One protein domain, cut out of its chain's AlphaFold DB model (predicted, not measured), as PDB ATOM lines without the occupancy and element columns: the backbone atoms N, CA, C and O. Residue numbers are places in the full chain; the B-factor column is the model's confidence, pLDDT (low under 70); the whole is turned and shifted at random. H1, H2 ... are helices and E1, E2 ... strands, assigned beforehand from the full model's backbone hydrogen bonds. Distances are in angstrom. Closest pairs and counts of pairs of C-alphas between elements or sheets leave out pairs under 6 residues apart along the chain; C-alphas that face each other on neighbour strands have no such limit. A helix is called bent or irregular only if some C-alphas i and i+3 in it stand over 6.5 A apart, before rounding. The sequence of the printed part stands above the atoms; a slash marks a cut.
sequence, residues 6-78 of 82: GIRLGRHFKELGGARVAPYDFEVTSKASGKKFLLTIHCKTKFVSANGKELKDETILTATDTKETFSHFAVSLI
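Overview. This is residues 6 to 78 of the 82 residues of an uncharacterized protein of Akkermansiaceae bacterium (UniProt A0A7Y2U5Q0). A long, strongly twisted sheet makes a rod, with E3 and E4 side by side along it, E2 beside E3, short E1 beside E2, and helix H1 near one end. The 73 printed residues, mostly strand in class, run E1, E2, E3, H1, E4; the antiparallel sheet has that strand order. E1, E2 and E3 form a meander, each strand the antiparallel neighbour of the one before. The whole is loose, radius of gyration of the C-alphas 15.6 A, spanning 48 by 22 by 16 A.

Along the chain. Find C-alpha 6 at (-2.318, -40.181, -42.143), where E1, residues 6 to 8, begins. E2, residues 20 to 29, covers 23.7 A and bends at residue 23; E3, residues 36 to 48, covers 36.4 A. H1, residues 57 to 62, is irregular: C-alphas 58 and 61 are 7.4 A apart. E4, residues 65 to 77, covers 33.3 A and ends at C-alpha 77, (-7.667, -26.686, -53.592).

Arrangement. In hairpin E1 and E2, look at N 7 and O 21, 2.9 A; in hairpin E2 and E3, N 26 and O 39, 2.8 A; between E3 and E4, antiparallel, N 40 and O 74, 2.9 A. H1 is on the sheet but only grazes it; the closest C-alphas of H1 and E3, Ile 60 and Phe 47, are 6.2 A apart. In H1, 0 of 2 O i to N i+4 pairs and 2 of 3 O i to N i+3 pairs are within hydrogen-bond range.

Size, cuts and confidence. The farthest C-alphas, Ser 33 and Asn 51, are 48.5 A apart. The printed part has no cut; the link E1 to E2 is long, and no printed residue is under 70 in pLDDT.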
ATOM      1  N   GLY A   6      -1.303 -39.818 -43.137       88.62
ATOM      2  CA  GLY A   6      -2.318 -40.181 -42.143       88.62
ATOM      3  C   GLY A   6      -2.028 -39.624 -40.749       88.62
ATOM      4  O   GLY A   6      -0.892 -39.238 -40.446       88.62
ATOM      5  N   ILE A   7      -3.030 -39.665 -39.870       92.06
ATOM      6  CA  ILE A   7      -2.862 -39.376 -38.441       92.06
ATOM      7  C   ILE A   7      -1.981 -40.459 -37.821       92.06
ATOM      8  O   ILE A   7      -2.232 -41.648 -37.995       92.06
ATOM      9  N   ARG A   8      -0.953 -40.056 -37.068       93.88
ATOM     10  CA  ARG A   8      -0.114 -40.993 -36.313       93.88
ATOM     11  C   ARG A   8      -0.652 -41.192 -34.906       93.88
ATOM     12  O   ARG A   8      -0.798 -40.230 -34.156       93.88
ATOM     13  N   LEU A   9      -0.867 -42.446 -34.534       93.19
ATOM     14  CA  LEU A   9      -1.235 -42.814 -33.176       93.19
ATOM     15  C   LEU A   9      -0.075 -42.538 -32.210       93.19
ATOM     16  O   LEU A   9       1.096 -42.784 -32.517       93.19
ATOM     17  N   GLY A  10      -0.400 -41.995 -31.037       92.88
ATOM     18  CA  GLY A  10       0.582 -41.662 -30.010       92.88
ATOM     19  C   GLY A  10       1.128 -42.895 -29.284       92.88
ATOM     20  O   GLY A  10       0.573 -43.985 -29.362       92.88
ATOM     21  N   ARG A  11       2.198 -42.705 -28.503       91.81
ATOM     22  CA  ARG A  11       2.862 -43.780 -27.732       91.81
ATOM     23  C   ARG A  11       1.985 -44.434 -26.654       91.81
ATOM     24  O   ARG A  11       2.370 -45.458 -26.107       91.81
ATOM     25  N   HIS A  12       0.847 -43.832 -26.311       91.12
ATOM     26  CA  HIS A  12      -0.113 -44.411 -25.367       91.12
ATOM     27  C   HIS A  12      -0.823 -45.647 -25.937       91.12
ATOM     28  O   HIS A  12      -1.282 -46.484 -25.165       91.12
ATOM     29  N   PHE A  13      -0.883 -45.786 -27.266       91.56
ATOM     30  CA  PHE A  13      -1.240 -47.047 -27.902       91.56
ATOM     31  C   PHE A  13      -0.029 -47.973 -27.843       91.56
ATOM     32  O   PHE A  13       0.983 -47.697 -28.485       91.56
ATOM     33  N   LYS A  14      -0.119 -49.052 -27.061       88.44
ATOM     34  CA  LYS A  14       1.036 -49.921 -26.780       88.44
ATOM     35  C   LYS A  14       1.628 -50.538 -28.047       88.44
ATOM     36  O   LYS A  14       2.776 -50.273 -28.377       88.44
ATOM     37  N   GLU A  15       0.817 -51.308 -28.764       92.50
ATOM     38  CA  GLU A  15       1.249 -52.041 -29.963       92.50
ATOM     39  C   GLU A  15       1.126 -51.202 -31.242       92.50
ATOM     40  O   GLU A  15       1.781 -51.472 -32.243       92.50
ATOM     41  N   LEU A  16       0.286 -50.164 -31.213       94.31
ATOM     42  CA  LEU A  16      -0.019 -49.323 -32.374       94.31
ATOM     43  C   LEU A  16       0.657 -47.951 -32.325       94.31
ATOM     44  O   LEU A  16       0.361 -47.080 -33.144       94.31
ATOM     45  N   GLY A  17       1.564 -47.729 -31.375       93.38
ATOM     46  CA  GLY A  17       2.309 -46.481 -31.272       93.38
ATOM     47  C   GLY A  17       3.038 -46.162 -32.581       93.38
ATOM     48  O   GLY A  17       3.878 -46.925 -33.048       93.38
ATOM     49  N   GLY A  18       2.723 -45.016 -33.183       90.88
ATOM     50  CA  GLY A  18       3.295 -44.572 -34.456       90.88
ATOM     51  C   GLY A  18       2.618 -45.127 -35.714       90.88
ATOM     52  O   GLY A  18       2.970 -44.666 -36.811       90.88
ATOM     53  N   ALA A  19       1.652 -46.043 -35.574       91.94
ATOM     54  CA  ALA A  19       0.806 -46.498 -36.674       91.94
ATOM     55  C   ALA A  19       0.033 -45.320 -37.278       91.94
ATOM     56  O   ALA A  19      -0.261 -44.334 -36.596       91.94
ATOM     57  N   ARG A  20      -0.258 -45.407 -38.578       93.06
ATOM     58  CA  ARG A  20      -1.022 -44.390 -39.305       93.06
ATOM     59  C   ARG A  20      -2.458 -44.858 -39.489       93.06
ATOM     60  O   ARG A  20      -2.664 -46.019 -39.817       93.06
ATOM     61  N   VAL A  21      -3.398 -43.941 -39.308       94.19
ATOM     62  CA  VAL A  21      -4.831 -44.144 -39.537       94.19
ATOM     63  C   VAL A  21      -5.408 -42.964 -40.316       94.19
ATOM     64  O   VAL A  21      -4.823 -41.875 -40.337       94.19
ATOM     65  N   ALA A  22      -6.550 -43.183 -40.956       93.69
ATOM     66  CA  ALA A  22      -7.291 -42.176 -41.695       93.69
ATOM     67  C   ALA A  22      -7.697 -40.977 -40.803       93.69
ATOM     68  O   ALA A  22      -7.841 -41.129 -39.585       93.69
ATOM     69  N   PRO A  23      -7.957 -39.793 -41.390       95.00
ATOM     70  CA  PRO A  23      -7.922 -39.485 -42.820       95.00
ATOM     71  C   PRO A  23      -6.515 -39.536 -43.429       95.00
ATOM     72  O   PRO A  23      -5.534 -39.305 -42.730       95.00
ATOM     73  N   TYR A  24      -6.437 -39.855 -44.724       95.12
ATOM     74  CA  TYR A  24      -5.196 -39.894 -45.503       95.12
ATOM     75  C   TYR A  24      -5.191 -38.819 -46.584       95.12
ATOM     76  O   TYR A  24      -6.058 -38.831 -47.457       95.12
ATOM     77  N   ASP A  25      -4.182 -37.958 -46.565       93.69
ATOM     78  CA  ASP A  25      -4.030 -36.865 -47.521       93.69
ATOM     79  C   ASP A  25      -3.051 -37.205 -48.648       93.69
ATOM     80  O   ASP A  25      -1.942 -37.691 -48.409       93.69
ATOM     81  N   PHE A  26      -3.456 -36.900 -49.880       93.50
ATOM     82  CA  PHE A  26      -2.673 -37.078 -51.099       93.50
ATOM     83  C   PHE A  26      -2.701 -35.795 -51.924       93.50
ATOM     84  O   PHE A  26      -3.771 -35.259 -52.222       93.50
ATOM     85  N   GLU A  27      -1.536 -35.318 -52.348       93.25
ATOM     86  CA  GLU A  27      -1.468 -34.271 -53.361       93.25
ATOM     87  C   GLU A  27      -1.707 -34.898 -54.736       93.25
ATOM     88  O   GLU A  27      -0.961 -35.765 -55.179       93.25
ATOM     89  N   VAL A  28      -2.760 -34.470 -55.428       92.62
ATOM     90  CA  VAL A  28      -3.133 -35.009 -56.739       92.62
ATOM     91  C   VAL A  28      -3.197 -33.905 -57.782       92.62
ATOM     92  O   VAL A  28      -3.600 -32.777 -57.502       92.62
ATOM     93  N   THR A  29      -2.829 -34.226 -59.021       92.50
ATOM     94  CA  THR A  29      -2.899 -33.283 -60.148       92.50
ATOM     95  C   THR A  29      -4.027 -33.674 -61.099       92.50
ATOM     96  O   THR A  29      -4.081 -34.797 -61.602       92.50
ATOM     97  N   SER A  30      -4.937 -32.739 -61.375       90.25
ATOM     98  CA  SER A  30      -6.013 -32.930 -62.348       90.25
ATOM     99  C   SER A  30      -5.446 -33.028 -63.761       90.25
ATOM    100  O   SER A  30      -4.830 -32.085 -64.251       90.25
ATOM    101  N   LYS A  31      -5.730 -34.130 -64.464       91.81
ATOM    102  CA  LYS A  31      -5.321 -34.302 -65.870       91.81
ATOM    103  C   LYS A  31      -5.942 -33.263 -66.811       91.81
ATOM    104  O   LYS A  31      -5.314 -32.887 -67.787       91.81
ATOM    105  N   ALA A  32      -7.164 -32.808 -66.520       91.50
ATOM    106  CA  ALA A  32      -7.898 -31.888 -67.388       91.50
ATOM    107  C   ALA A  32      -7.429 -30.430 -67.261       91.50
ATOM    108  O   ALA A  32      -7.486 -29.681 -68.228       91.50
ATOM    109  N   SER A  33      -6.992 -30.018 -66.067       90.56
ATOM    110  CA  SER A  33      -6.662 -28.612 -65.780       90.56
ATOM    111  C   SER A  33      -5.208 -28.371 -65.378       90.56
ATOM    112  O   SER A  33      -4.807 -27.219 -65.242       90.56
ATOM    113  N   GLY A  34      -4.435 -29.427 -65.107       90.50
ATOM    114  CA  GLY A  34      -3.087 -29.334 -64.538       90.50
ATOM    115  C   GLY A  34      -3.042 -28.797 -63.101       90.50
ATOM    116  O   GLY A  34      -1.962 -28.664 -62.532       90.50
ATOM    117  N   LYS A  35      -4.191 -28.473 -62.493       90.50
ATOM    118  CA  LYS A  35      -4.260 -27.932 -61.131       90.50
ATOM    119  C   LYS A  35      -3.994 -29.019 -60.093       90.50
ATOM    120  O   LYS A  35      -4.436 -30.158 -60.260       90.50
ATOM    121  N   LYS A  36      -3.315 -28.631 -59.013       92.06
ATOM    122  CA  LYS A  36      -3.066 -29.467 -57.839       92.06
ATOM    123  C   LYS A  36      -4.202 -29.340 -56.827       92.06
ATOM    124  O   LYS A  36      -4.711 -28.242 -56.593       92.06
ATOM    125  N   PHE A  37      -4.573 -30.461 -56.233       92.81
ATOM    126  CA  PHE A  37      -5.614 -30.582 -55.223       92.81
ATOM    127  C   PHE A  37      -5.110 -31.454 -54.081       92.81
ATOM    128  O   PHE A  37      -4.258 -32.319 -54.284       92.81
ATOM    129  N   LEU A  38      -5.675 -31.250 -52.900       93.62
ATOM    130  CA  LEU A  38      -5.540 -32.165 -51.782       93.62
ATOM    131  C   LEU A  38      -6.729 -33.127 -51.817       93.62
ATOM    132  O   LEU A  38      -7.881 -32.701 -51.716       93.62
ATOM    133  N   LEU A  39      -6.450 -34.411 -52.018       94.50
ATOM    134  CA  LEU A  39      -7.416 -35.496 -51.906       94.50
ATOM    135  C   LEU A  39      -7.294 -36.110 -50.512       94.50
ATOM    136  O   LEU A  39      -6.279 -36.727 -50.200       94.50
ATOM    137  N   THR A  40      -8.348 -35.994 -49.715       95.75
ATOM    138  CA  THR A  40      -8.427 -36.573 -48.372       95.75
ATOM    139  C   THR A  40      -9.328 -37.802 -48.398       95.75
ATOM    140  O   THR A  40     -10.514 -37.706 -48.716       95.75
ATOM    141  N   ILE A  41      -8.791 -38.972 -48.059       95.44
ATOM    142  CA  ILE A  41      -9.545 -40.225 -47.933       95.44
ATOM    143  C   ILE A  41      -9.941 -40.427 -46.473       95.44
ATOM    144  O   ILE A  41      -9.079 -40.587 -45.613       95.44
ATOM    145  N   HIS A  42     -11.241 -40.470 -46.197       96.19
ATOM    146  CA  HIS A  42     -11.780 -40.742 -44.870       96.19
ATOM    147  C   HIS A  42     -12.175 -42.214 -44.736       96.19
ATOM    148  O   HIS A  42     -12.893 -42.765 -45.579       96.19
ATOM    149  N   CYS A  43     -11.780 -42.826 -43.622       96.25
ATOM    150  CA  CYS A  43     -12.188 -44.172 -43.241       96.25
ATOM    151  C   CYS A  43     -12.851 -44.160 -41.864       96.25
ATOM    152  O   CYS A  43     -12.596 -43.291 -41.032       96.25
ATOM    153  N   LYS A  44     -13.687 -45.166 -41.615       94.31
ATOM    154  CA  LYS A  44     -14.085 -45.561 -40.265       94.31
ATOM    155  C   LYS A  44     -13.019 -46.505 -39.725       94.31
ATOM    156  O   LYS A  44     -12.801 -47.565 -40.315       94.31
ATOM    157  N   THR A  45     -12.391 -46.134 -38.618       92.25
ATOM    158  CA  THR A  45     -11.353 -46.937 -37.966       92.25
ATOM    159  C   THR A  45     -11.950 -47.680 -36.780       92.25
ATOM    160  O   THR A  45     -12.559 -47.081 -35.896       92.25
ATOM    161  N   LYS A  46     -11.773 -48.999 -36.763       94.31
ATOM    162  CA  LYS A  46     -12.094 -49.874 -35.637       94.31
ATOM    163  C   LYS A  46     -10.806 -50.373 -35.016       94.31
ATOM    164  O   LYS A  46      -9.914 -50.829 -35.726       94.31
ATOM    165  N   PHE A  47     -10.738 -50.344 -33.698       94.81
ATOM    166  CA  PHE A  47      -9.608 -50.865 -32.945       94.81
ATOM    167  C   PHE A  47      -9.929 -52.279 -32.488       94.81
ATOM    168  O   PHE A  47     -11.038 -52.533 -32.013       94.81
ATOM    169  N   VAL A  48      -8.991 -53.206 -32.652       95.88
ATOM    170  CA  VAL A  48      -9.214 -54.611 -32.302       95.88
ATOM    171  C   VAL A  48      -8.117 -55.142 -31.386       95.88
ATOM    172  O   VAL A  48      -6.961 -54.720 -31.455       95.88
ATOM    173  N   SER A  49      -8.488 -56.063 -30.500       94.06
ATOM    174  CA  SER A  49      -7.543 -56.821 -29.676       94.06
ATOM    175  C   SER A  49      -6.899 -57.967 -30.459       94.06
ATOM    176  O   SER A  49      -7.333 -58.307 -31.559       94.06
ATOM    177  N   ALA A  50      -5.911 -58.630 -29.850       92.00
ATOM    178  CA  ALA A  50      -5.145 -59.715 -30.474       92.00
ATOM    179  C   ALA A  50      -6.003 -60.907 -30.938       92.00
ATOM    180  O   ALA A  50      -5.632 -61.632 -31.852       92.00
ATOM    181  N   ASN A  51      -7.173 -61.102 -30.328       92.56
ATOM    182  CA  ASN A  51      -8.151 -62.121 -30.717       92.56
ATOM    183  C   ASN A  51      -9.163 -61.633 -31.779       92.56
ATOM    184  O   ASN A  51     -10.156 -62.309 -32.037       92.56
ATOM    185  N   GLY A  52      -8.960 -60.447 -32.362       90.25
ATOM    186  CA  GLY A  52      -9.801 -59.878 -33.416       90.25
ATOM    187  C   GLY A  52     -11.120 -59.260 -32.945       90.25
ATOM    188  O   GLY A  52     -11.935 -58.876 -33.788       90.25
ATOM    189  N   LYS A  53     -11.350 -59.147 -31.630       94.25
ATOM    190  CA  LYS A  53     -12.545 -58.498 -31.072       94.25
ATOM    191  C   LYS A  53     -12.427 -56.978 -31.168       94.25
ATOM    192  O   LYS A  53     -11.393 -56.411 -30.835       94.25
ATOM    193  N   GLU A  54     -13.510 -56.326 -31.574       94.56
ATOM    194  CA  GLU A  54     -13.619 -54.866 -31.577       94.56
ATOM    195  C   GLU A  54     -13.624 -54.309 -30.145       94.56
ATOM    196  O   GLU A  54     -14.375 -54.772 -29.278       94.56
ATOM    197  N   LEU A  55     -12.764 -53.320 -29.916       93.12
ATOM    198  CA  LEU A  55     -12.599 -52.609 -28.656       93.12
ATOM    199  C   LEU A  55     -13.390 -51.300 -28.688       93.12
ATOM    200  O   LEU A  55     -13.530 -50.666 -29.734       93.12
ATOM    201  N   LYS A  56     -13.907 -50.903 -27.523       88.75
ATOM    202  CA  LYS A  56     -14.675 -49.664 -27.328       88.75
ATOM    203  C   LYS A  56     -13.937 -48.722 -26.386       88.75
ATOM    204  O   LYS A  56     -13.155 -49.200 -25.565       88.75
ATOM    205  N   ASP A  57     -14.226 -47.432 -26.516       85.31
ATOM    206  CA  ASP A  57     -13.764 -46.261 -25.757       85.31
ATOM    207  C   ASP A  57     -12.654 -46.532 -24.729       85.31
ATOM    208  O   ASP A  57     -11.476 -46.338 -25.019       85.31
ATOM    209  N   GLU A  58     -12.997 -47.048 -23.550       82.56
ATOM    210  CA  GLU A  58     -12.068 -47.212 -22.420       82.56
ATOM    211  C   GLU A  58     -10.933 -48.220 -22.675       82.56
ATOM    212  O   GLU A  58      -9.871 -48.165 -22.057       82.56
ATOM    213  N   THR A  59     -11.142 -49.145 -23.608       88.31
ATOM    214  CA  THR A  59     -10.207 -50.233 -23.937       88.31
ATOM    215  C   THR A  59      -9.416 -49.980 -25.213       88.31
ATOM    216  O   THR A  59      -8.549 -50.773 -25.565       88.31
ATOM    217  N   ILE A  60      -9.657 -48.869 -25.909       92.25
ATOM    218  CA  ILE A  60      -9.048 -48.593 -27.219       92.25
ATOM    219  C   ILE A  60      -7.512 -48.537 -27.166       92.25
ATOM    220  O   ILE A  60      -6.833 -48.919 -28.115       92.25
ATOM    221  N   LEU A  61      -6.953 -48.123 -26.024       92.12
ATOM    222  CA  LEU A  61      -5.511 -47.993 -25.798       92.12
ATOM    223  C   LEU A  61      -4.778 -49.344 -25.741       92.12
ATOM    224  O   LEU A  61      -3.554 -49.387 -25.876       92.12
ATOM    225  N   THR A  62      -5.507 -50.448 -25.541       92.31
ATOM    226  CA  THR A  62      -4.957 -51.814 -25.522       92.31
ATOM    227  C   THR A  62      -5.085 -52.528 -26.865       92.31
ATOM    228  O   THR A  62      -4.771 -53.715 -26.961       92.31
ATOM    229  N   ALA A  63      -5.541 -51.822 -27.901       95.12
ATOM    230  CA  ALA A  63      -5.654 -52.363 -29.240       95.12
ATOM    231  C   ALA A  63      -4.300 -52.809 -29.791       95.12
ATOM    232  O   ALA A  63      -3.275 -52.152 -29.594       95.12
ATOM    233  N   THR A  64      -4.331 -53.930 -30.501       95.25
ATOM    234  CA  THR A  64      -3.157 -54.536 -31.133       95.25
ATOM    235  C   THR A  64      -3.174 -54.382 -32.646       95.25
ATOM    236  O   THR A  64      -2.149 -54.579 -33.283       95.25
ATOM    237  N   ASP A  65      -4.332 -54.057 -33.221       95.00
ATOM    238  CA  ASP A  65      -4.518 -53.852 -34.655       95.00
ATOM    239  C   ASP A  65      -5.654 -52.840 -34.919       95.00
ATOM    240  O   ASP A  65      -6.485 -52.554 -34.043       95.00
ATOM    241  N   THR A  66      -5.692 -52.290 -36.130       94.19
ATOM    242  CA  THR A  66      -6.738 -51.385 -36.618       94.19
ATOM    243  C   THR A  66      -7.344 -51.916 -37.907       94.19
ATOM    244  O   THR A  66      -6.628 -52.258 -38.843       94.19
ATOM    245  N   LYS A  67      -8.672 -51.905 -38.005       94.75
ATOM    246  CA  LYS A  67      -9.395 -52.186 -39.248       94.75
ATOM    247  C   LYS A  67     -10.022 -50.913 -39.773       94.75
ATOM    248  O   LYS A  67     -10.807 -50.276 -39.075       94.75
ATOM    249  N   GLU A  68      -9.722 -50.580 -41.018       94.25
ATOM    250  CA  GLU A  68     -10.261 -49.395 -41.671       94.25
ATOM    251  C   GLU A  68     -11.234 -49.783 -42.774       94.25
ATOM    252  O   GLU A  68     -10.983 -50.681 -43.576       94.25
ATOM    253  N   THR A  69     -12.378 -49.112 -42.806       95.44
ATOM    254  CA  THR A  69     -13.347 -49.238 -43.896       95.44
ATOM    255  C   THR A  69     -13.545 -47.874 -44.524       95.44
ATOM    256  O   THR A  69     -13.824 -46.907 -43.814       95.44
ATOM    257  N   PHE A  70     -13.403 -47.798 -45.848       95.94
ATOM    258  CA  PHE A  70     -13.633 -46.569 -46.600       95.94
ATOM    259  C   PHE A  70     -14.997 -45.957 -46.254       95.94
ATOM    260  O   PHE A  70     -16.001 -46.667 -46.162       95.94
ATOM    261  N   SER A  71     -15.021 -44.638 -46.064       96.44
ATOM    262  CA  SER A  71     -16.246 -43.882 -45.807       96.44
ATOM    263  C   SER A  71     -16.572 -42.953 -46.970       96.44
ATOM    264  O   SER A  71     -17.624 -43.088 -47.585       96.44
ATOM    265  N   HIS A  72     -15.693 -41.995 -47.258       97.12
ATOM    266  CA  HIS A  72     -15.823 -41.064 -48.377       97.12
ATOM    267  C   HIS A  72     -14.460 -40.429 -48.678       97.12
ATOM    268  O   HIS A  72     -13.491 -40.637 -47.947       97.12
ATOM    269  N   PHE A  73     -14.389 -39.619 -49.731       96.31
ATOM    270  CA  PHE A  73     -13.258 -38.727 -49.961       96.31
ATOM    271  C   PHE A  73     -13.718 -37.270 -49.986       96.31
ATOM    272  O   PHE A  73     -14.899 -36.988 -50.190       96.31
ATOM    273  N   ALA A  74     -12.788 -36.355 -49.753       95.75
ATOM    274  CA  ALA A  74     -12.966 -34.922 -49.921       95.75
ATOM    275  C   ALA A  74     -11.850 -34.387 -50.820       95.75
ATOM    276  O   ALA A  74     -10.754 -34.945 -50.863       95.75
ATOM    277  N   VAL A  75     -12.142 -33.322 -51.563       94.38
ATOM    278  CA  VAL A  75     -11.172 -32.665 -52.441       94.38
ATOM    279  C   VAL A  75     -11.171 -31.182 -52.122       94.38
ATOM    280  O   VAL A  75     -12.226 -30.548 -52.136       94.38
ATOM    281  N   SER A  76      -9.996 -30.622 -51.867       93.25
ATOM    282  CA  SER A  76      -9.807 -29.185 -51.674       93.25
ATOM    283  C   SER A  76      -8.697 -28.654 -52.580       93.25
ATOM    284  O   SER A  76      -7.824 -29.388 -53.047       93.25
ATOM    285  N   LEU A  77      -8.760 -27.362 -52.900       89.69
ATOM    286  CA  LEU A  77      -7.667 -26.686 -53.592       89.69
ATOM    287  C   LEU A  77      -6.514 -26.495 -52.608       89.69
ATOM    288  O   LEU A  77      -6.737 -26.023 -51.496       89.69
ATOM    289  N   ILE A  78      -5.290 -26.814 -53.031       84.25
ATOM    290  CA  ILE A  78      -4.104 -26.453 -52.252       84.25
ATOM    291  C   ILE A  78      -3.958 -24.930 -52.358       84.25
ATOM    292  O   ILE A  78      -3.861 -24.426 -53.486       84.25
TER     293      ILE A  78